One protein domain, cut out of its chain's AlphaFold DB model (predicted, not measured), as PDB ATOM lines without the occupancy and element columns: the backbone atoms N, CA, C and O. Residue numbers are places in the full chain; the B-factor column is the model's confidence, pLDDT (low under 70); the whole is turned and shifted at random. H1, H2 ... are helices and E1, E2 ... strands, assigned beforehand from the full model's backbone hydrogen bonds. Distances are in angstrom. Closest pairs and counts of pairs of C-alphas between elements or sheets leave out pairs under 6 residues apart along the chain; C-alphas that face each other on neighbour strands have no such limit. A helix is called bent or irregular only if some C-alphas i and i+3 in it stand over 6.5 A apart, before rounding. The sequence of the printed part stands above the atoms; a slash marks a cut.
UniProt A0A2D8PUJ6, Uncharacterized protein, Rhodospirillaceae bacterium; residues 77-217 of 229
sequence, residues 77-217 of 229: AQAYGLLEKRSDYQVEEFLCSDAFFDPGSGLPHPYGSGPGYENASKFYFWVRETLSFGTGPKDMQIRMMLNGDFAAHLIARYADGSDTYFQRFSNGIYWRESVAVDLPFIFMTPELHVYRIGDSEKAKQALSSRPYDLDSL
ATOM      1  N   ALA A  77      43.292  15.289  23.542       93.50
ATOM      2  CA  ALA A  77      43.233  15.158  22.087       93.50
ATOM      3  C   ALA A  77      43.316  16.507  21.343       93.50
ATOM      4  O   ALA A  77      43.894  16.574  20.255       93.50
ATOM      5  N   GLN A  78      42.775  17.590  21.915       92.69
ATOM      6  CA  GLN A  78      42.815  18.918  21.297       92.69
ATOM      7  C   GLN A  78      44.104  19.664  21.653       92.69
ATOM      8  O   GLN A  78      44.743  20.262  20.782       92.69
ATOM      9  N   ALA A  79      44.502  19.630  22.924       94.44
ATOM     10  CA  ALA A  79      45.664  20.357  23.422       94.44
ATOM     11  C   ALA A  79      46.991  19.759  22.943       94.44
ATOM     12  O   ALA A  79      47.914  20.495  22.589       94.44
ATOM     13  N   TYR A  80      47.089  18.430  22.892       93.94
ATOM     14  CA  TYR A  80      48.332  17.714  22.621       93.94
ATOM     15  C   TYR A  80      48.898  18.042  21.232       93.94
ATOM     16  O   TYR A  80      50.075  18.372  21.103       93.94
ATOM     17  N   GLY A  81      48.048  18.100  20.200       91.69
ATOM     18  CA  GLY A  81      48.474  18.482  18.848       91.69
ATOM     19  C   GLY A  81      48.946  19.940  18.714       91.69
ATOM     20  O   GLY A  81      49.605  20.289  17.732       91.69
ATOM     21  N   LEU A  82      48.608  20.814  19.670       91.94
ATOM     22  CA  LEU A  82      49.156  22.170  19.752       91.94
ATOM     23  C   LEU A  82      50.465  22.200  20.547       91.94
ATOM     24  O   LEU A  82      51.383  22.921  20.155       91.94
ATOM     25  N   LEU A  83      50.557  21.411  21.621       91.88
ATOM     26  CA  LEU A  83      51.768  21.260  22.429       91.88
ATOM     27  C   LEU A  83      52.932  20.718  21.594       91.88
ATOM     28  O   LEU A  83      53.995  21.328  21.590       91.88
ATOM     29  N   GLU A  84      52.710  19.673  20.792       92.00
ATOM     30  CA  GLU A  84      53.745  19.077  19.925       92.00
ATOM     31  C   GLU A  84      54.323  20.037  18.877       92.00
ATOM     32  O   GLU A  84      55.402  19.803  18.340       92.00
ATOM     33  N   LYS A  85      53.621  21.130  18.566       90.19
ATOM     34  CA  LYS A  85      54.103  22.143  17.615       90.19
ATOM     35  C   LYS A  85      54.997  23.190  18.268       90.19
ATOM     36  O   LYS A  85      55.525  24.052  17.560       90.19
ATOM     37  N   ARG A  86      55.126  23.182  19.594       88.19
ATOM     38  CA  ARG A  86      56.000  24.112  20.300       88.19
ATOM     39  C   ARG A  86      57.439  23.607  20.279       88.19
ATOM     40  O   ARG A  86      57.696  22.420  20.410       88.19
ATOM     41  N   SER A  87      58.387  24.530  20.150       86.50
ATOM     42  CA  SER A  87      59.820  24.207  20.161       86.50
ATOM     43  C   SER A  87      60.369  23.899  21.553       86.50
ATOM     44  O   SER A  87      61.435  23.306  21.664       86.50
ATOM     45  N   ASP A  88      59.679  24.353  22.598       85.75
ATOM     46  CA  ASP A  88      60.040  24.212  24.013       85.75
ATOM     47  C   ASP A  88      59.274  23.077  24.715       85.75
ATOM     48  O   ASP A  88      59.333  22.970  25.933       85.75
ATOM     49  N   TYR A  89      58.550  22.239  23.966       90.06
ATOM     50  CA  TYR A  89      57.845  21.076  24.497       90.06
ATOM     51  C   TYR A  89      58.418  19.791  23.906       90.06
ATOM     52  O   TYR A  89      58.495  19.632  22.687       90.06
ATOM     53  N   GLN A  90      58.758  18.850  24.781       91.00
ATOM     54  CA  GLN A  90      59.066  17.472  24.419       91.00
ATOM     55  C   GLN A  90      58.421  16.547  25.443       91.00
ATOM     56  O   GLN A  90      58.643  16.681  26.645       91.00
ATOM     57  N   VAL A  91      57.630  15.579  24.981       91.62
ATOM     58  CA  VAL A  91      56.960  14.639  25.891       91.62
ATOM     59  C   VAL A  91      57.972  13.763  26.641       91.62
ATOM     60  O   VAL A  91      57.724  13.322  27.760       91.62
ATOM     61  N   GLU A  92      59.159  13.567  26.072       93.50
ATOM     62  CA  GLU A  92      60.296  12.909  26.708       93.50
ATOM     63  C   GLU A  92      60.744  13.618  27.990       93.50
ATOM     64  O   GLU A  92      61.205  12.950  28.918       93.50
ATOM     65  N   GLU A  93      60.606  14.945  28.076       94.00
ATOM     66  CA  GLU A  93      60.918  15.685  29.300       94.00
ATOM     67  C   GLU A  93      59.940  15.330  30.412       94.00
ATOM     68  O   GLU A  93      60.379  15.076  31.533       94.00
ATOM     69  N   PHE A  94      58.651  15.195  30.092       94.75
ATOM     70  CA  PHE A  94      57.661  14.687  31.034       94.75
ATOM     71  C   PHE A  94      57.983  13.254  31.464       94.75
ATOM     72  O   PHE A  94      58.119  13.003  32.659       94.75
ATOM     73  N   LEU A  95      58.198  12.327  30.522       94.94
ATOM     74  CA  LEU A  95      58.493  10.913  30.820       94.94
ATOM     75  C   LEU A  95      59.810  10.702  31.594       94.94
ATOM     76  O   LEU A  95      60.042   9.625  32.145       94.94
ATOM     77  N   CYS A  96      60.691  11.704  31.618       95.12
ATOM     78  CA  CYS A  96      61.914  11.727  32.418       95.12
ATOM     79  C   CYS A  96      61.813  12.577  33.694       95.12
ATOM     80  O   CYS A  96      62.755  12.558  34.489       95.12
ATOM     81  N   SER A  97      60.724  13.320  33.886       94.25
ATOM     82  CA  SER A  97      60.540  14.232  35.015       94.25
ATOM     83  C   SER A  97      60.242  13.485  36.309       94.25
ATOM     84  O   SER A  97      59.667  12.396  36.302       94.25
ATOM     85  N   ASP A  98      60.564  14.105  37.442       92.25
ATOM     86  CA  ASP A  98      60.163  13.574  38.743       92.25
ATOM     87  C   ASP A  98      58.641  13.563  38.903       92.25
ATOM     88  O   ASP A  98      58.112  12.614  39.472       92.25
ATOM     89  N   ALA A  99      57.927  14.519  38.295       91.81
ATOM     90  CA  ALA A  99      56.467  14.538  38.277       91.81
ATOM     91  C   ALA A  99      55.868  13.263  37.658       91.81
ATOM     92  O   ALA A  99      54.829  12.804  38.108       91.81
ATOM     93  N   PHE A 100      56.502  12.633  36.670       92.69
ATOM     94  CA  PHE A 100      55.988  11.373  36.123       92.69
ATOM     95  C   PHE A 100      56.100  10.213  37.130       92.69
ATOM     96  O   PHE A 100      55.166   9.422  37.290       92.69
ATOM     97  N   PHE A 101      57.224  10.126  37.848       90.38
ATOM     98  CA  PHE A 101      57.517   9.014  38.760       90.38
ATOM     99  C   PHE A 101      56.994   9.214  40.184       90.38
ATOM    100  O   PHE A 101      56.835   8.231  40.906       90.38
ATOM    101  N   ASP A 102      56.726  10.451  40.590       88.12
ATOM    102  CA  ASP A 102      56.157  10.769  41.891       88.12
ATOM    103  C   ASP A 102      54.675  10.346  41.932       88.12
ATOM    104  O   ASP A 102      53.883  10.772  41.093       88.12
ATOM    105  N   PRO A 103      54.248   9.472  42.854       82.25
ATOM    106  CA  PRO A 103      52.831   9.186  43.048       82.25
ATOM    107  C   PRO A 103      52.049  10.390  43.606       82.25
ATOM    108  O   PRO A 103      50.834  10.419  43.469       82.25
ATOM    109  N   GLY A 104      52.699  11.380  44.221       87.06
ATOM    110  CA  GLY A 104      52.051  12.568  44.783       87.06
ATOM    111  C   GLY A 104      51.820  13.718  43.801       87.06
ATOM    112  O   GLY A 104      51.228  14.723  44.181       87.06
ATOM    113  N   SER A 105      52.267  13.591  42.552       90.06
ATOM    114  CA  SER A 105      52.193  14.647  41.529       90.06
ATOM    115  C   SER A 105      50.900  14.640  40.704       90.06
ATOM    116  O   SER A 105      50.719  15.503  39.846       90.06
ATOM    117  N   GLY A 106      50.013  13.672  40.944       89.94
ATOM    118  CA  GLY A 106      48.749  13.500  40.234       89.94
ATOM    119  C   GLY A 106      47.532  13.542  41.154       89.94
ATOM    120  O   GLY A 106      47.618  13.851  42.341       89.94
ATOM    121  N   LEU A 107      46.380  13.234  40.572       89.19
ATOM    122  CA  LEU A 107      45.135  12.937  41.268       89.19
ATOM    123  C   LEU A 107      45.029  11.428  41.552       89.19
ATOM    124  O   LEU A 107      45.738  10.628  40.931       89.19
ATOM    125  N   PRO A 108      44.119  11.007  42.449       84.00
ATOM    126  CA  PRO A 108      43.808   9.597  42.642       84.00
ATOM    127  C   PRO A 108      43.436   8.897  41.328       84.00
ATOM    128  O   PRO A 108      42.702   9.433  40.496       84.00
ATOM    129  N   HIS A 109      43.947   7.678  41.143       78.75
ATOM    130  CA  HIS A 109      43.618   6.877  39.969       78.75
ATOM    131  C   HIS A 109      42.169   6.370  40.074       78.75
ATOM    132  O   HIS A 109      41.845   5.710  41.062       78.75
ATOM    133  N   PRO A 110      41.329   6.547  39.038       68.94
ATOM    134  CA  PRO A 110      39.874   6.333  39.107       68.94
ATOM    135  C   PRO A 110      39.432   4.886  39.378       68.94
ATOM    136  O   PRO A 110      38.254   4.636  39.616       68.94
ATOM    137  N   TYR A 111      40.362   3.931  39.311       71.38
ATOM    138  CA  TYR A 111      40.135   2.506  39.583       71.38
ATOM    139  C   TYR A 111      40.899   1.994  40.816       71.38
ATOM    140  O   TYR A 111      41.073   0.790  40.975       71.38
ATOM    141  N   GLY A 112      41.436   2.885  41.657       61.53
ATOM    142  CA  GLY A 112      42.103   2.503  42.907       61.53
ATOM    143  C   GLY A 112      43.499   1.884  42.760       61.53
ATOM    144  O   GLY A 112      44.111   1.538  43.763       61.53
ATOM    145  N   SER A 113      44.060   1.801  41.547       60.81
ATOM    146  CA  SER A 113      45.431   1.314  41.284       60.81
ATOM    147  C   SER A 113      46.554   2.179  41.889       60.81
ATOM    148  O   SER A 113      47.731   1.883  41.694       60.81
ATOM    149  N   GLY A 114      46.202   3.251  42.601       56.94
ATOM    150  CA  GLY A 114      47.121   4.244  43.140       56.94
ATOM    151  C   GLY A 114      47.546   5.295  42.101       56.94
ATOM    152  O   GLY A 114      47.578   5.025  40.900       56.94
ATOM    153  N   PRO A 115      47.908   6.509  42.543       54.25
ATOM    154  CA  PRO A 115      48.199   7.656  41.678       54.25
ATOM    155  C   PRO A 115      49.490   7.480  40.863       54.25
ATOM    156  O   PRO A 115      49.738   8.209  39.910       54.25
ATOM    157  N   GLY A 116      50.300   6.456  41.166       56.12
ATOM    158  CA  GLY A 116      51.467   6.077  40.366       56.12
ATOM    159  C   GLY A 116      51.151   5.745  38.900       56.12
ATOM    160  O   GLY A 116      52.029   5.922  38.061       56.12
ATOM    161  N   TYR A 117      49.919   5.322  38.594       62.00
ATOM    162  CA  TYR A 117      49.490   4.881  37.258       62.00
ATOM    163  C   TYR A 117      48.570   5.862  36.528       62.00
ATOM    164  O   TYR A 117      48.175   5.582  35.401       62.00
ATOM    165  N   GLU A 118      48.210   6.979  37.155       81.75
ATOM    166  CA  GLU A 118      47.409   8.019  36.513       81.75
ATOM    167  C   GLU A 118      48.381   8.972  35.804       81.75
ATOM    168  O   GLU A 118      49.149   9.677  36.459       81.75
ATOM    169  N   ASN A 119      48.439   8.921  34.468       89.56
ATOM    170  CA  ASN A 119      49.384   9.738  33.699       89.56
ATOM    171  C   ASN A 119      48.762  11.063  33.258       89.56
ATOM    172  O   ASN A 119      49.485  12.041  33.058       89.56
ATOM    173  N   ALA A 120      47.438  11.107  33.086       92.12
ATOM    174  CA  ALA A 120      46.757  12.262  32.523       92.12
ATOM    175  C   ALA A 120      46.802  13.496  33.441       92.12
ATOM    176  O   ALA A 120      47.197  14.577  32.998       92.12
ATOM    177  N   SER A 121      46.459  13.363  34.721       93.25
ATOM    178  CA  SER A 121      46.539  14.472  35.674       93.25
ATOM    179  C   SER A 121      47.980  14.885  35.974       93.25
ATOM    180  O   SER A 121      48.266  16.081  36.022       93.25
ATOM    181  N   LYS A 122      48.915  13.929  36.077       94.00
ATOM    182  CA  LYS A 122      50.352  14.230  36.208       94.00
ATOM    183  C   LYS A 122      50.848  15.071  35.043       94.00
ATOM    184  O   LYS A 122      51.521  16.080  35.245       94.00
ATOM    185  N   PHE A 123      50.483  14.670  33.826       95.12
ATOM    186  CA  PHE A 123      50.810  15.416  32.620       95.12
ATOM    187  C   PHE A 123      50.205  16.818  32.668       95.12
ATOM    188  O   PHE A 123      50.918  17.791  32.445       95.12
ATOM    189  N   TYR A 124      48.927  16.949  33.030       94.94
ATOM    190  CA  TYR A 124      48.264  18.245  33.162       94.94
ATOM    191  C   TYR A 124      48.991  19.196  34.126       94.94
ATOM    192  O   TYR A 124      49.250  20.351  33.773       94.94
ATOM    193  N   PHE A 125      49.343  18.725  35.326       93.88
ATOM    194  CA  PHE A 125      50.048  19.546  36.312       93.88
ATOM    195  C   PHE A 125      51.467  19.894  35.859       93.88
ATOM    196  O   PHE A 125      51.842  21.066  35.910       93.88
ATOM    197  N   TRP A 126      52.216  18.917  35.338       93.88
ATOM    198  CA  TRP A 126      53.563  19.143  34.812       93.88
ATOM    199  C   TRP A 126      53.566  20.162  33.669       93.88
ATOM    200  O   TRP A 126      54.385  21.081  33.662       93.88
ATOM    201  N   VAL A 127      52.624  20.049  32.728       92.56
ATOM    202  CA  VAL A 127      52.481  20.981  31.605       92.56
ATOM    203  C   VAL A 127      52.186  22.397  32.112       92.56
ATOM    204  O   VAL A 127      52.790  23.360  31.636       92.56
ATOM    205  N   ARG A 128      51.286  22.544  33.094       89.00
ATOM    206  CA  ARG A 128      50.949  23.847  33.692       89.00
ATOM    207  C   ARG A 128      52.134  24.523  34.370       89.00
ATOM    208  O   ARG A 128      52.262  25.740  34.257       89.00
ATOM    209  N   GLU A 129      52.951  23.758  35.082       87.56
ATOM    210  CA  GLU A 129      54.137  24.259  35.777       87.56
ATOM    211  C   GLU A 129      55.259  24.603  34.788       87.56
ATOM    212  O   GLU A 129      55.773  25.721  34.779       87.56
ATOM    213  N   THR A 130      55.579  23.664  33.897       82.69
ATOM    214  CA  THR A 130      56.750  23.740  33.013       82.69
ATOM    215  C   THR A 130      56.572  24.767  31.903       82.69
ATOM    216  O   THR A 130      57.505  25.496  31.583       82.69
ATOM    217  N   LEU A 131      55.374  24.858  31.316       74.56
ATOM    218  CA  LEU A 131      55.147  25.699  30.137       74.56
ATOM    219  C   LEU A 131      54.583  27.083  30.456       74.56
ATOM    220  O   LEU A 131      54.389  27.855  29.519       74.56
ATOM    221  N   SER A 132      54.322  27.397  31.737       64.44
ATOM    222  CA  SER A 132      53.945  28.728  32.247       64.44
ATOM    223  C   SER A 132      53.180  29.578  31.214       64.44
ATOM    224  O   SER A 132      53.728  30.527  30.660       64.44
ATOM    225  N   PHE A 133      51.924  29.205  30.917       65.19
ATOM    226  CA  PHE A 133      51.091  29.705  29.801       65.19
ATOM    227  C   PHE A 133      50.668  31.195  29.872       65.19
ATOM    228  O   PHE A 133      49.496  31.536  29.703       65.19
ATOM    229  N   GLY A 134      51.588  32.098  30.195       55.41
ATOM    230  CA  GLY A 134      51.251  33.332  30.891       55.41
ATOM    231  C   GLY A 134      50.949  34.563  30.048       55.41
ATOM    232  O   GLY A 134      50.271  35.445  30.568       55.41
ATOM    233  N   THR A 135      51.441  34.706  28.811       58.72
ATOM    234  CA  THR A 135      51.465  36.065  28.217       58.72
ATOM    235  C   THR A 135      51.212  36.182  26.712       58.72
ATOM    236  O   THR A 135      51.035  37.303  26.235       58.72
ATOM    237  N   GLY A 136      51.163  35.087  25.942       69.12
ATOM    238  CA  GLY A 136      50.933  35.132  24.489       69.12
ATOM    239  C   GLY A 136      49.560  34.601  24.034       69.12
ATOM    240  O   GLY A 136      49.038  33.668  24.641       69.12
ATOM    241  N   PRO A 137      48.991  35.080  22.903       71.94
ATOM    242  CA  PRO A 137      47.747  34.531  22.338       71.94
ATOM    243  C   PRO A 137      47.800  33.023  22.035       71.94
ATOM    244  O   PRO A 137      46.805  32.320  22.191       71.94
ATOM    245  N   LYS A 138      48.970  32.508  21.630       76.69
ATOM    246  CA  LYS A 138      49.183  31.065  21.420       76.69
ATOM    247  C   LYS A 138      49.142  30.282  22.735       76.69
ATOM    248  O   LYS A 138      48.566  29.200  22.770       76.69
ATOM    249  N   ASP A 139      49.696  30.843  23.808       83.12
ATOM    250  CA  ASP A 139      49.669  30.221  25.135       83.12
ATOM    251  C   ASP A 139      48.245  30.186  25.685       83.12
ATOM    252  O   ASP A 139      47.822  29.169  26.228       83.12
ATOM    253  N   MET A 140      47.470  31.251  25.453       85.25
ATOM    254  CA  MET A 140      46.049  31.288  25.801       85.25
ATOM    255  C   MET A 140      45.262  30.191  25.079       85.25
ATOM    256  O   MET A 140      44.477  29.496  25.718       85.25
ATOM    257  N   GLN A 141      45.485  29.988  23.775       88.81
ATOM    258  CA  GLN A 141      44.812  28.918  23.033       88.81
ATOM    259  C   GLN A 141      45.155  27.535  23.599       88.81
ATOM    260  O   GLN A 141      44.252  26.738  23.842       88.81
ATOM    261  N   ILE A 142      46.439  27.251  23.832       90.06
ATOM    262  CA  ILE A 142      46.874  25.958  24.378       90.06
ATOM    263  C   ILE A 142      46.286  25.739  25.767       90.06
ATOM    264  O   ILE A 142      45.723  24.682  26.025       90.06
ATOM    265  N   ARG A 143      46.348  26.749  26.637       90.44
ATOM    266  CA  ARG A 143      45.781  26.688  27.984       90.44
ATOM    267  C   ARG A 143      44.279  26.404  27.956       90.44
ATOM    268  O   ARG A 143      43.795  25.593  28.739       90.44
ATOM    269  N   MET A 144      43.549  27.058  27.057       91.75
ATOM    270  CA  MET A 144      42.112  26.857  26.888       91.75
ATOM    271  C   MET A 144      41.775  25.426  26.467       91.75
ATOM    272  O   MET A 144      40.877  24.829  27.054       91.75
ATOM    273  N   MET A 145      42.513  24.870  25.501       94.56
ATOM    274  CA  MET A 145      42.327  23.480  25.070       94.56
ATOM    275  C   MET A 145      42.729  22.498  26.170       94.56
ATOM    276  O   MET A 145      41.984  21.572  26.455       94.56
ATOM    277  N   LEU A 146      43.857  22.739  26.846       94.88
ATOM    278  CA  LEU A 146      44.357  21.887  27.924       94.88
ATOM    279  C   LEU A 146      43.359  21.807  29.086       94.88
ATOM    280  O   LEU A 146      43.059  20.721  29.574       94.88
ATOM    281  N   ASN A 147      42.828  22.955  29.513       95.50
ATOM    282  CA  ASN A 147      41.816  23.009  30.562       95.50
ATOM    283  C   ASN A 147      40.486  22.399  30.109       95.50
ATOM    284  O   ASN A 147      39.853  21.712  30.902       95.50
ATOM    285  N   GLY A 148      40.072  22.624  28.859       96.62
ATOM    286  CA  GLY A 148      38.849  22.043  28.307       96.62
ATOM    287  C   GLY A 148      38.901  20.517  28.247       96.62
ATOM    288  O   GLY A 148      37.995  19.858  28.757       96.62
ATOM    289  N   ASP A 149      39.983  19.968  27.694       97.31
ATOM    290  CA  ASP A 149      40.241  18.527  27.617       97.31
ATOM    291  C   ASP A 149      40.259  17.896  29.021       97.31
ATOM    292  O   ASP A 149      39.569  16.906  29.279       97.31
ATOM    293  N   PHE A 150      40.977  18.508  29.971       97.00
ATOM    294  CA  PHE A 150      41.052  17.973  31.329       97.00
ATOM    295  C   PHE A 150      39.726  18.081  32.090       97.00
ATOM    296  O   PHE A 150      39.331  17.136  32.766       97.00
ATOM    297  N   ALA A 151      39.003  19.197  31.967       97.12
ATOM    298  CA  ALA A 151      37.695  19.356  32.599       97.12
ATOM    299  C   ALA A 151      36.696  18.304  32.093       97.12
ATOM    300  O   ALA A 151      36.007  17.677  32.900       97.12
ATOM    301  N   ALA A 152      36.668  18.057  30.779       96.25
ATOM    302  CA  ALA A 152      35.829  17.021  30.187       96.25
ATOM    303  C   ALA A 152      36.198  15.625  30.713       96.25
ATOM    304  O   ALA A 152      35.310  14.843  31.054       96.25
ATOM    305  N   HIS A 153      37.494  15.332  30.854       94.50
ATOM    306  CA  HIS A 153      37.964  14.092  31.467       94.50
ATOM    307  C   HIS A 153      37.470  13.928  32.910       94.50
ATOM    308  O   HIS A 153      36.909  12.888  33.250       94.50
ATOM    309  N   LEU A 154      37.629  14.952  33.752       94.25
ATOM    310  CA  LEU A 154      37.201  14.915  35.156       94.25
ATOM    311  C   LEU A 154      35.682  14.722  35.297       94.25
ATOM    312  O   LEU A 154      35.238  13.960  36.156       94.25
ATOM    313  N   ILE A 155      34.889  15.361  34.432       93.94
ATOM    314  CA  ILE A 155      33.430  15.191  34.390       93.94
ATOM    315  C   ILE A 155      33.046  13.781  33.925       93.94
ATOM    316  O   ILE A 155      32.148  13.176  34.508       93.94
ATOM    317  N   ALA A 156      33.741  13.222  32.932       91.25
ATOM    318  CA  ALA A 156      33.517  11.841  32.506       91.25
ATOM    319  C   ALA A 156      33.814  10.846  33.642       91.25
ATOM    320  O   ALA A 156      33.013   9.951  33.896       91.25
ATOM    321  N   ARG A 157      34.901  11.052  34.402       88.56
ATOM    322  CA  ARG A 157      35.219  10.228  35.585       88.56
ATOM    323  C   ARG A 157      34.161  10.316  36.676       88.56
ATOM    324  O   ARG A 157      33.839   9.306  37.293       88.56
ATOM    325  N   TYR A 158      33.603  11.503  36.892       87.62
ATOM    326  CA  TYR A 158      32.445  11.671  37.764       87.62
ATOM    327  C   TYR A 158      31.239  10.856  37.267       87.62
ATOM    328  O   TYR A 158      30.642  10.119  38.050       87.62
ATOM    329  N   ALA A 159      30.900  10.959  35.979       85.75
ATOM    330  CA  ALA A 159      29.742  10.286  35.392       85.75
ATOM    331  C   ALA A 159      29.854   8.750  35.418       85.75
ATOM    332  O   ALA A 159      28.846   8.069  35.609       85.75
ATOM    333  N   ASP A 160      31.071   8.213  35.291       83.69
ATOM    334  CA  ASP A 160      31.358   6.776  35.403       83.69
ATOM    335  C   ASP A 160      31.140   6.236  36.835       83.69
ATOM    336  O   ASP A 160      30.995   5.026  37.026       83.69
ATOM    337  N   GLY A 161      31.117   7.111  37.851       74.31
ATOM    338  CA  GLY A 161      30.787   6.778  39.241       74.31
ATOM    339  C   GLY A 161      31.787   5.860  39.956       74.31
ATOM    340  O   GLY A 161      31.448   5.293  40.994       74.31
ATOM    341  N   SER A 162      32.996   5.686  39.416       65.44
ATOM    342  CA  SER A 162      33.959   4.686  39.894       65.44
ATOM    343  C   SER A 162      34.719   5.087  41.164       65.44
ATOM    344  O   SER A 162      35.234   4.214  41.857       65.44
ATOM    345  N   ASP A 163      34.786   6.383  41.482       76.69
ATOM    346  CA  ASP A 163      35.547   6.919  42.614       76.69
ATOM    347  C   ASP A 163      34.855   8.173  43.192       76.69
ATOM    348  O   ASP A 163      34.472   9.099  42.467       76.69
ATOM    349  N   THR A 164      34.674   8.196  44.519       84.19
ATOM    350  CA  THR A 164      34.006   9.285  45.248       84.19
ATOM    351  C   THR A 164      34.773  10.600  45.166       84.19
ATOM    352  O   THR A 164      34.156  11.662  45.258       84.19
ATOM    353  N   TYR A 165      36.083  10.556  44.916       86.31
ATOM    354  CA  TYR A 165      36.916  11.732  44.697       86.31
ATOM    355  C   TYR A 165      36.340  12.657  43.613       86.31
ATOM    356  O   TYR A 165      36.285  13.879  43.783       86.31
ATOM    357  N   PHE A 166      35.846  12.083  42.512       89.19
ATOM    358  CA  PHE A 166      35.364  12.855  41.365       89.19
ATOM    359  C   PHE A 166      33.975  13.472  41.590       89.19
ATOM    360  O   PHE A 166      33.573  14.350  40.828       89.19
ATOM    361  N   GLN A 167      33.263  13.128  42.673       90.12
ATOM    362  CA  GLN A 167      31.975  13.753  43.017       90.12
ATOM    363  C   GLN A 167      32.086  15.269  43.219       90.12
ATOM    364  O   GLN A 167      31.118  15.989  42.995       90.12
ATOM    365  N   ARG A 168      33.270  15.789  43.562       91.50
ATOM    366  CA  ARG A 168      33.522  17.239  43.676       91.50
ATOM    367  C   ARG A 168      33.275  18.020  42.377       91.50
ATOM    368  O   ARG A 168      33.123  19.237  42.425       91.50
ATOM    369  N   PHE A 169      33.253  17.339  41.229       94.25
ATOM    370  CA  PHE A 169      33.018  17.936  39.914       94.25
ATOM    371  C   PHE A 169      31.535  17.907  39.499       94.25
ATOM    372  O   PHE A 169      31.196  18.369  38.411       94.25
ATOM    373  N   SER A 170      30.633  17.425  40.368       93.88
ATOM    374  CA  SER A 170      29.200  17.244  40.076       93.88
ATOM    375  C   SER A 170      28.443  18.529  39.741       93.88
ATOM    376  O   SER A 170      27.359  18.461  39.177       93.88
ATOM    377  N   ASN A 171      28.984  19.693  40.106       96.00
ATOM    378  CA  ASN A 171      28.369  21.000  39.852       96.00
ATOM    379  C   ASN A 171      29.023  21.743  38.676       96.00
ATOM    380  O   ASN A 171      28.749  22.925  38.455       96.00
ATOM    381  N   GLY A 172      29.891  21.056  37.930       96.81
ATOM    382  CA  GLY A 172      30.675  21.611  36.840       96.81
ATOM    383  C   GLY A 172      32.040  22.126  37.288       96.81
ATOM    384  O   GLY A 172      32.405  22.104  38.466       96.81
ATOM    385  N   ILE A 173      32.807  22.582  36.305       98.31
ATOM    386  CA  ILE A 173      34.196  23.014  36.449       98.31
ATOM    387  C   ILE A 173      34.346  24.373  35.775       98.31
ATOM    388  O   ILE A 173      33.762  24.614  34.719       98.31
ATOM    389  N   TYR A 174      35.138  25.266  36.359       97.88
ATOM    390  CA  TYR A 174      35.469  26.542  35.738       97.88
ATOM    391  C   TYR A 174      36.966  26.845  35.789       97.88
ATOM    392  O   TYR A 174      37.695  26.301  36.613       97.88
ATOM    393  N   TRP A 175      37.426  27.703  34.881       95.75
ATOM    394  CA  TRP A 175      38.793  28.226  34.848       95.75
ATOM    395  C   TRP A 175      38.816  29.613  34.217       95.75
ATOM    396  O   TRP A 175      38.025  29.905  33.319       95.75
ATOM    397  N   ARG A 176      39.743  30.478  34.629       92.69
ATOM    398  CA  ARG A 176      39.903  31.806  34.009       92.69
ATOM    399  C   ARG A 176      40.355  31.667  32.564       92.69
ATOM    400  O   ARG A 176      41.046  30.712  32.251       92.69
ATOM    401  N   GLU A 177      40.026  32.586  31.666       89.50
ATOM    402  CA  GLU A 177      40.580  32.571  30.298       89.50
ATOM    403  C   GLU A 177      42.086  32.900  30.304       89.50
ATOM    404  O   GLU A 177      42.870  32.290  29.575       89.50
ATOM    405  N   SER A 178      42.498  33.804  31.195       85.88
ATOM    406  CA  SER A 178      43.886  34.209  31.422       85.88
ATOM    407  C   SER A 178      44.216  34.156  32.911       85.88
ATOM    408  O   SER A 178      43.379  34.463  33.748       85.88
ATOM    409  N   VAL A 179      45.458  33.807  33.249       80.69
ATOM    410  CA  VAL A 179      45.931  33.790  34.645       80.69
ATOM    411  C   VAL A 179      46.086  35.193  35.246       80.69
ATOM    412  O   VAL A 179      46.178  35.325  36.460       80.69
ATOM    413  N   ALA A 180      46.117  36.235  34.409       82.56
ATOM    414  CA  ALA A 180      46.347  37.614  34.834       82.56
ATOM    415  C   ALA A 180      45.071  38.359  35.267       82.56
ATOM    416  O   ALA A 180      45.170  39.423  35.873       82.56
ATOM    417  N   VAL A 181      43.885  37.845  34.922       87.19
ATOM    418  CA  VAL A 181      42.596  38.506  35.174       87.19
ATOM    419  C   VAL A 181      41.536  37.494  35.602       87.19
ATOM    420  O   VAL A 181      41.508  36.370  35.109       87.19
ATOM    421  N   ASP A 182      40.628  37.899  36.491       88.31
ATOM    422  CA  ASP A 182      39.579  37.005  37.006       88.31
ATOM    423  C   ASP A 182      38.424  36.783  36.023       88.31
ATOM    424  O   ASP A 182      37.748  35.755  36.071       88.31
ATOM    425  N   LEU A 183      38.196  37.736  35.114       92.06
ATOM    426  CA  LEU A 183      37.192  37.640  34.064       92.06
ATOM    427  C   LEU A 183      37.807  37.934  32.687       92.06
ATOM    428  O   LEU A 183      38.678  38.799  32.576       92.06
ATOM    429  N   PRO A 184      37.320  37.267  31.630       93.50
ATOM    430  CA  PRO A 184      36.273  36.250  31.665       93.50
ATOM    431  C   PRO A 184      36.793  34.897  32.155       93.50
ATOM    432  O   PRO A 184      37.967  34.569  31.986       93.50
ATOM    433  N   PHE A 185      35.898  34.088  32.716       95.31
ATOM    434  CA  PHE A 185      36.156  32.671  32.951       95.31
ATOM    435  C   PHE A 185      35.300  31.802  32.035       95.31
ATOM    436  O   PHE A 185      34.285  32.233  31.481       95.31
ATOM    437  N   ILE A 186      35.736  30.563  31.874       97.19
ATOM    438  CA  ILE A 186      35.024  29.509  31.174       97.19
ATOM    439  C   ILE A 186      34.392  28.604  32.210       97.19
ATOM    440  O   ILE A 186      35.051  28.225  33.172       97.19
ATOM    441  N   PHE A 187      33.124  28.274  32.013       98.00
ATOM    442  CA  PHE A 187      32.380  27.343  32.844       98.00
ATOM    443  C   PHE A 187      31.876  26.188  31.992       98.00
ATOM    444  O   PHE A 187      31.232  26.411  30.967       98.00
ATOM    445  N   MET A 188      32.179  24.971  32.428       98.25
ATOM    446  CA  MET A 188      31.719  23.723  31.842       98.25
ATOM    447  C   MET A 188      30.747  23.047  32.810       98.25
ATOM    448  O   MET A 188      31.112  22.755  33.952       98.25
ATOM    449  N   THR A 189      29.512  22.805  32.369       96.81
ATOM    450  CA  THR A 189      28.514  22.075  33.168       96.81
ATOM    451  C   THR A 189      28.813  20.573  33.176       96.81
ATOM    452  O   THR A 189      29.551  20.101  32.308       96.81
ATOM    453  N   PRO A 190      28.227  19.791  34.102       94.88
ATOM    454  CA  PRO A 190      28.329  18.327  34.087       94.88
ATOM    455  C   PRO A 190      27.843  17.680  32.779       94.88
ATOM    456  O   PRO A 190      28.319  16.618  32.398       94.88
ATOM    457  N   GLU A 191      26.933  18.332  32.056       95.31
ATOM    458  CA  GLU A 191      26.439  17.918  30.733       95.31
ATOM    459  C   GLU A 191      27.350  18.378  29.579       95.31
ATOM    460  O   GLU A 191      26.981  18.265  28.410       95.31
ATOM    461  N   LEU A 192      28.539  18.905  29.894       94.88
ATOM    462  CA  LEU A 192      29.558  19.381  28.953       94.88
ATOM    463  C   LEU A 192      29.140  20.610  28.126       94.88
ATOM    464  O   LEU A 192      29.714  20.887  27.070       94.88
ATOM    465  N   HIS A 193      28.180  21.405  28.609       96.75
ATOM    466  CA  HIS A 193      27.903  22.717  28.026       96.75
ATOM    467  C   HIS A 193      28.962  23.729  28.462       96.75
ATOM    468  O   HIS A 193      29.250  23.857  29.650       96.75
ATOM    469  N   VAL A 194      29.521  24.470  27.503       96.88
ATOM    470  CA  VAL A 194      30.609  25.427  27.742       96.88
ATOM    471  C   VAL A 194      30.110  26.860  27.581       96.88
ATOM    472  O   VAL A 194      29.573  27.234  26.537       96.88
ATOM    473  N   TYR A 195      30.347  27.683  28.598       96.94
ATOM    474  CA  TYR A 195      29.975  29.094  28.637       96.94
ATOM    475  C   TYR A 195      31.198  29.963  28.909       96.94
ATOM    476  O   TYR A 195      31.958  29.705  29.839       96.94
ATOM    477  N   ARG A 196      31.358  31.045  28.143       97.00
ATOM    478  CA  ARG A 196      32.316  32.115  28.443       97.00
ATOM    479  C   ARG A 196      31.597  33.238  29.184       97.00
ATOM    480  O   ARG A 196      30.706  33.876  28.622       97.00
ATOM    481  N   ILE A 197      31.987  33.495  30.426       96.88
ATOM    482  CA  ILE A 197      31.327  34.450  31.316       96.88
ATOM    483  C   ILE A 197      32.261  35.630  31.568       96.88
ATOM    484  O   ILE A 197      33.281  35.492  32.231       96.88
ATOM    485  N   GLY A 198      31.912  36.795  31.014       96.12
ATOM    486  CA  GLY A 198      32.653  38.052  31.200       96.12
ATOM    487  C   GLY A 198      31.920  39.110  32.022       96.12
ATOM    488  O   GLY A 198      32.458  40.191  32.222       96.12
ATOM    489  N   ASP A 199      30.700  38.819  32.474       96.38
ATOM    490  CA  ASP A 199      29.878  39.730  33.270       96.38
ATOM    491  C   ASP A 199      29.869  39.300  34.741       96.38
ATOM    492  O   ASP A 199      29.688  38.119  35.043       96.38
ATOM    493  N   SER A 200      30.050  40.259  35.652       94.75
ATOM    494  CA  SER A 200      30.204  39.979  37.084       94.75
ATOM    495  C   SER A 200      28.943  39.425  37.759       94.75
ATOM    496  O   SER A 200      29.055  38.619  38.682       94.75
ATOM    497  N   GLU A 201      27.745  39.788  37.294       95.56
ATOM    498  CA  GLU A 201      26.496  39.270  37.864       95.56
ATOM    499  C   GLU A 201      26.221  37.850  37.361       95.56
ATOM    500  O   GLU A 201      25.913  36.955  38.151       95.56
ATOM    501  N   LYS A 202      26.458  37.592  36.067       94.88
ATOM    502  CA  LYS A 202      26.432  36.225  35.518       94.88
ATOM    503  C   LYS A 202      27.483  35.325  36.165       94.88
ATOM    504  O   LYS A 202      27.213  34.150  36.398       94.88
ATOM    505  N   ALA A 203      28.657  35.869  36.486       94.75
ATOM    506  CA  ALA A 203      29.702  35.160  37.216       94.75
ATOM    507  C   ALA A 203      29.221  34.729  38.605       94.75
ATOM    508  O   ALA A 203      29.310  33.550  38.936       94.75
ATOM    509  N   LYS A 204      28.636  35.642  39.393       95.44
ATOM    510  CA  LYS A 204      28.046  35.304  40.702       95.44
ATOM    511  C   LYS A 204      26.963  34.233  40.580       95.44
ATOM    512  O   LYS A 204      26.936  33.304  41.383       95.44
ATOM    513  N   GLN A 205      26.098  34.341  39.570       94.50
ATOM    514  CA  GLN A 205      25.050  33.353  39.324       94.50
ATOM    515  C   GLN A 205      25.641  31.972  39.016       94.50
ATOM    516  O   GLN A 205      25.241  30.993  39.641       94.50
ATOM    517  N   ALA A 206      26.611  31.884  38.105       93.81
ATOM    518  CA  ALA A 206      27.257  30.620  37.759       93.81
ATOM    519  C   ALA A 206      28.015  30.009  38.947       93.81
ATOM    520  O   ALA A 206      27.932  28.811  39.178       93.81
ATOM    521  N   LEU A 207      28.697  30.829  39.751       95.81
ATOM    522  CA  LEU A 207      29.436  30.354  40.921       95.81
ATOM    523  C   LEU A 207      28.528  29.952  42.097       95.81
ATOM    524  O   LEU A 207      28.983  29.266  43.011       95.81
ATOM    525  N   SER A 208      27.241  30.322  42.083       95.75
ATOM    526  CA  SER A 208      26.293  29.958  43.146       95.75
ATOM    527  C   SER A 208      26.035  28.450  43.249       95.75
ATOM    528  O   SER A 208      25.756  27.960  44.344       95.75
ATOM    529  N   SER A 209      26.209  27.701  42.150       92.94
ATOM    530  CA  SER A 209      26.162  26.232  42.149       92.94
ATOM    531  C   SER A 209      27.417  25.588  42.746       92.94
ATOM    532  O   SER A 209      27.460  24.371  42.894       92.94
ATOM    533  N   ARG A 210      28.423  26.388  43.129       96.56
ATOM    534  CA  ARG A 210      29.724  25.938  43.648       96.56
ATOM    535  C   ARG A 210      30.443  24.975  42.685       96.56
ATOM    536  O   ARG A 210      30.768  23.857  43.091       96.56
ATOM    537  N   PRO A 211      30.685  25.378  41.423       97.19
ATOM    538  CA  PRO A 211      31.517  24.597  40.519       97.19
ATOM    539  C   PRO A 211      32.966  24.569  41.014       97.19
ATOM    540  O   PRO A 211      33.400  25.442  41.772       97.19
ATOM    541  N   TYR A 212      33.727  23.576  40.571       97.19
ATOM    542  CA  TYR A 212      35.117  23.422  40.981       97.19
ATOM    543  C   TYR A 212      36.049  24.351  40.185       97.19
ATOM    544  O   TYR A 212      35.981  24.385  38.955       97.19
ATOM    545  N   ASP A 213      36.945  25.073  40.865       96.50
ATOM    546  CA  ASP A 213      37.958  25.916  40.212       96.50
ATOM    547  C   ASP A 213      39.160  25.080  39.765       96.50
ATOM    548  O   ASP A 213      40.010  24.690  40.574       96.50
ATOM    549  N   LEU A 214      39.267  24.850  38.462       95.50
ATOM    550  CA  LEU A 214      40.359  24.096  37.868       95.50
ATOM    551  C   LEU A 214      41.717  24.803  38.010       95.50
ATOM    552  O   LEU A 214      42.746  24.137  38.147       95.50
ATOM    553  N   ASP A 215      41.759  26.138  38.042       92.62
ATOM    554  CA  ASP A 215      43.015  26.865  38.262       92.62
ATOM    555  C   ASP A 215      43.548  26.635  39.685       92.62
ATOM    556  O   ASP A 215      44.768  26.595  39.900       92.62
ATOM    557  N   SER A 216      42.651  26.427  40.652       92.81
ATOM    558  CA  SER A 216      42.995  26.087  42.037       92.81
ATOM    559  C   SER A 216      43.336  24.611  42.253       92.81
ATOM    560  O   SER A 216      43.916  24.282  43.283       92.81
ATOM    561  N   LEU A 217      43.018  23.729  41.297       93.38
ATOM    562  CA  LEU A 217      43.280  22.296  41.422       93.38
ATOM    563  C   LEU A 217      44.778  22.029  41.617       93.38
ATOM    564  O   LEU A 217      45.625  22.651  40.965       93.38
TER     565      LEU A 217
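What this domain is: This is residues 77 to 217 of the 229 residues of an uncharacterized protein of Rhodospirillaceae bacterium (UniProt A0A2D8PUJ6). A small sheet of three strands, E1, E2 and E3, has the long helix H5 over one face and the short helix H7 over the other. H5 is the middle of the domain: beyond it from the sheet lie H1 and H4, with H2 and H3 farther out, and H6 folds back at its last residues. The printed part has 141 residues with seven named helices and three named strands, in the order H1 H2 H3 H4 H5 H6 E1 E2 E3 H7; the sheet, E1 E2 E3, is antiparallel and the class is mostly helix. The whole is compact, with a radius of gyration of the C-alphas of 15.4 A and spans of 45 by 38 by 22 A.

How they stand to each other: Start with E1, residues 173 to 176, E2, residues 185 to 188, and E3, residues 194 to 197: a meander, each strand the antiparallel neighbour of the one before. In the hairpin E1 and E2, find N 175 and O 186 at 3.0 A; in the hairpin E2 and E3, N 187 and O 195 at 2.9 A. H5, residues 137 to 160, is on the sheet at a height of 9.0 A, over E1 and E2, and runs along the strands, at 10 degrees to E1 on the local plane; the closest C-alphas of H5 and E1 are those of Ala 151 and Ile 173, 6.4 A apart. On the opposite face, H7, residues 200 to 207, is over E2 at a height of 9.5 A. H5 is the hub. With residues 142 to 149 alone it touches H1, residues 77 to 83, at a shallow tilt of 29 degrees, opposite ways; the closest C-alphas, of Ala 79 and Met 145, are 4.9 A apart. H4, residues 120 to 130, and H5 form a helical hairpin and only just touch, with 3 pairs of C-alphas within 8 A, the closest those of Tyr 124 and Phe 150, 7.4 A apart. H6, residues 164 to 169, touches H5 at a steep tilt of 47 degrees, closest at the C-alphas of Tyr 158 and Phe 166, 4.8 A; it is only just irregular, with C-alphas 165 and 168 6.55 A apart. H3, residues 98 to 101, touches H4, closest at the C-alphas of Phe 100 and Lys 122, 6.3 A. H2, residues 91 to 96, is close to H4 but not clearly touching, with the C-alphas of Phe 94 and Phe 123 closest at 7.1 A. Every O i to N i+4 pair is within hydrogen-bond range in H2, H4, H5 and H7; H1 has 1 of 3, with 2 of 4 O i to N i+3 pairs, H6 has 0 of 2, with 2 of 3, and H3 is too short for an i+4 pair.

Where its parts are: Find C-alpha 77 at (43.233, 15.158, 22.087), where H1 begins. From C-alpha 137 at (47.747, 34.531, 22.338), H5 runs 34.8 A to C-alpha 160 at (31.358, 6.776, 35.403). H4 is 15.2 A long.

The domain as a whole: The two C-alphas farthest apart, of Cys 96 and Glu 201, are 45.2 A apart. The printed part has no cut, and H3 to H4 is the long link, residues 102 to 119. Residues 173 to 174 of E1 pair with residues 212 to 213, parallel. The model's mean pLDDT over the printed part is 88.6; look for values under 70 at residues 110, 112 to 117, 132 to 136 and 162.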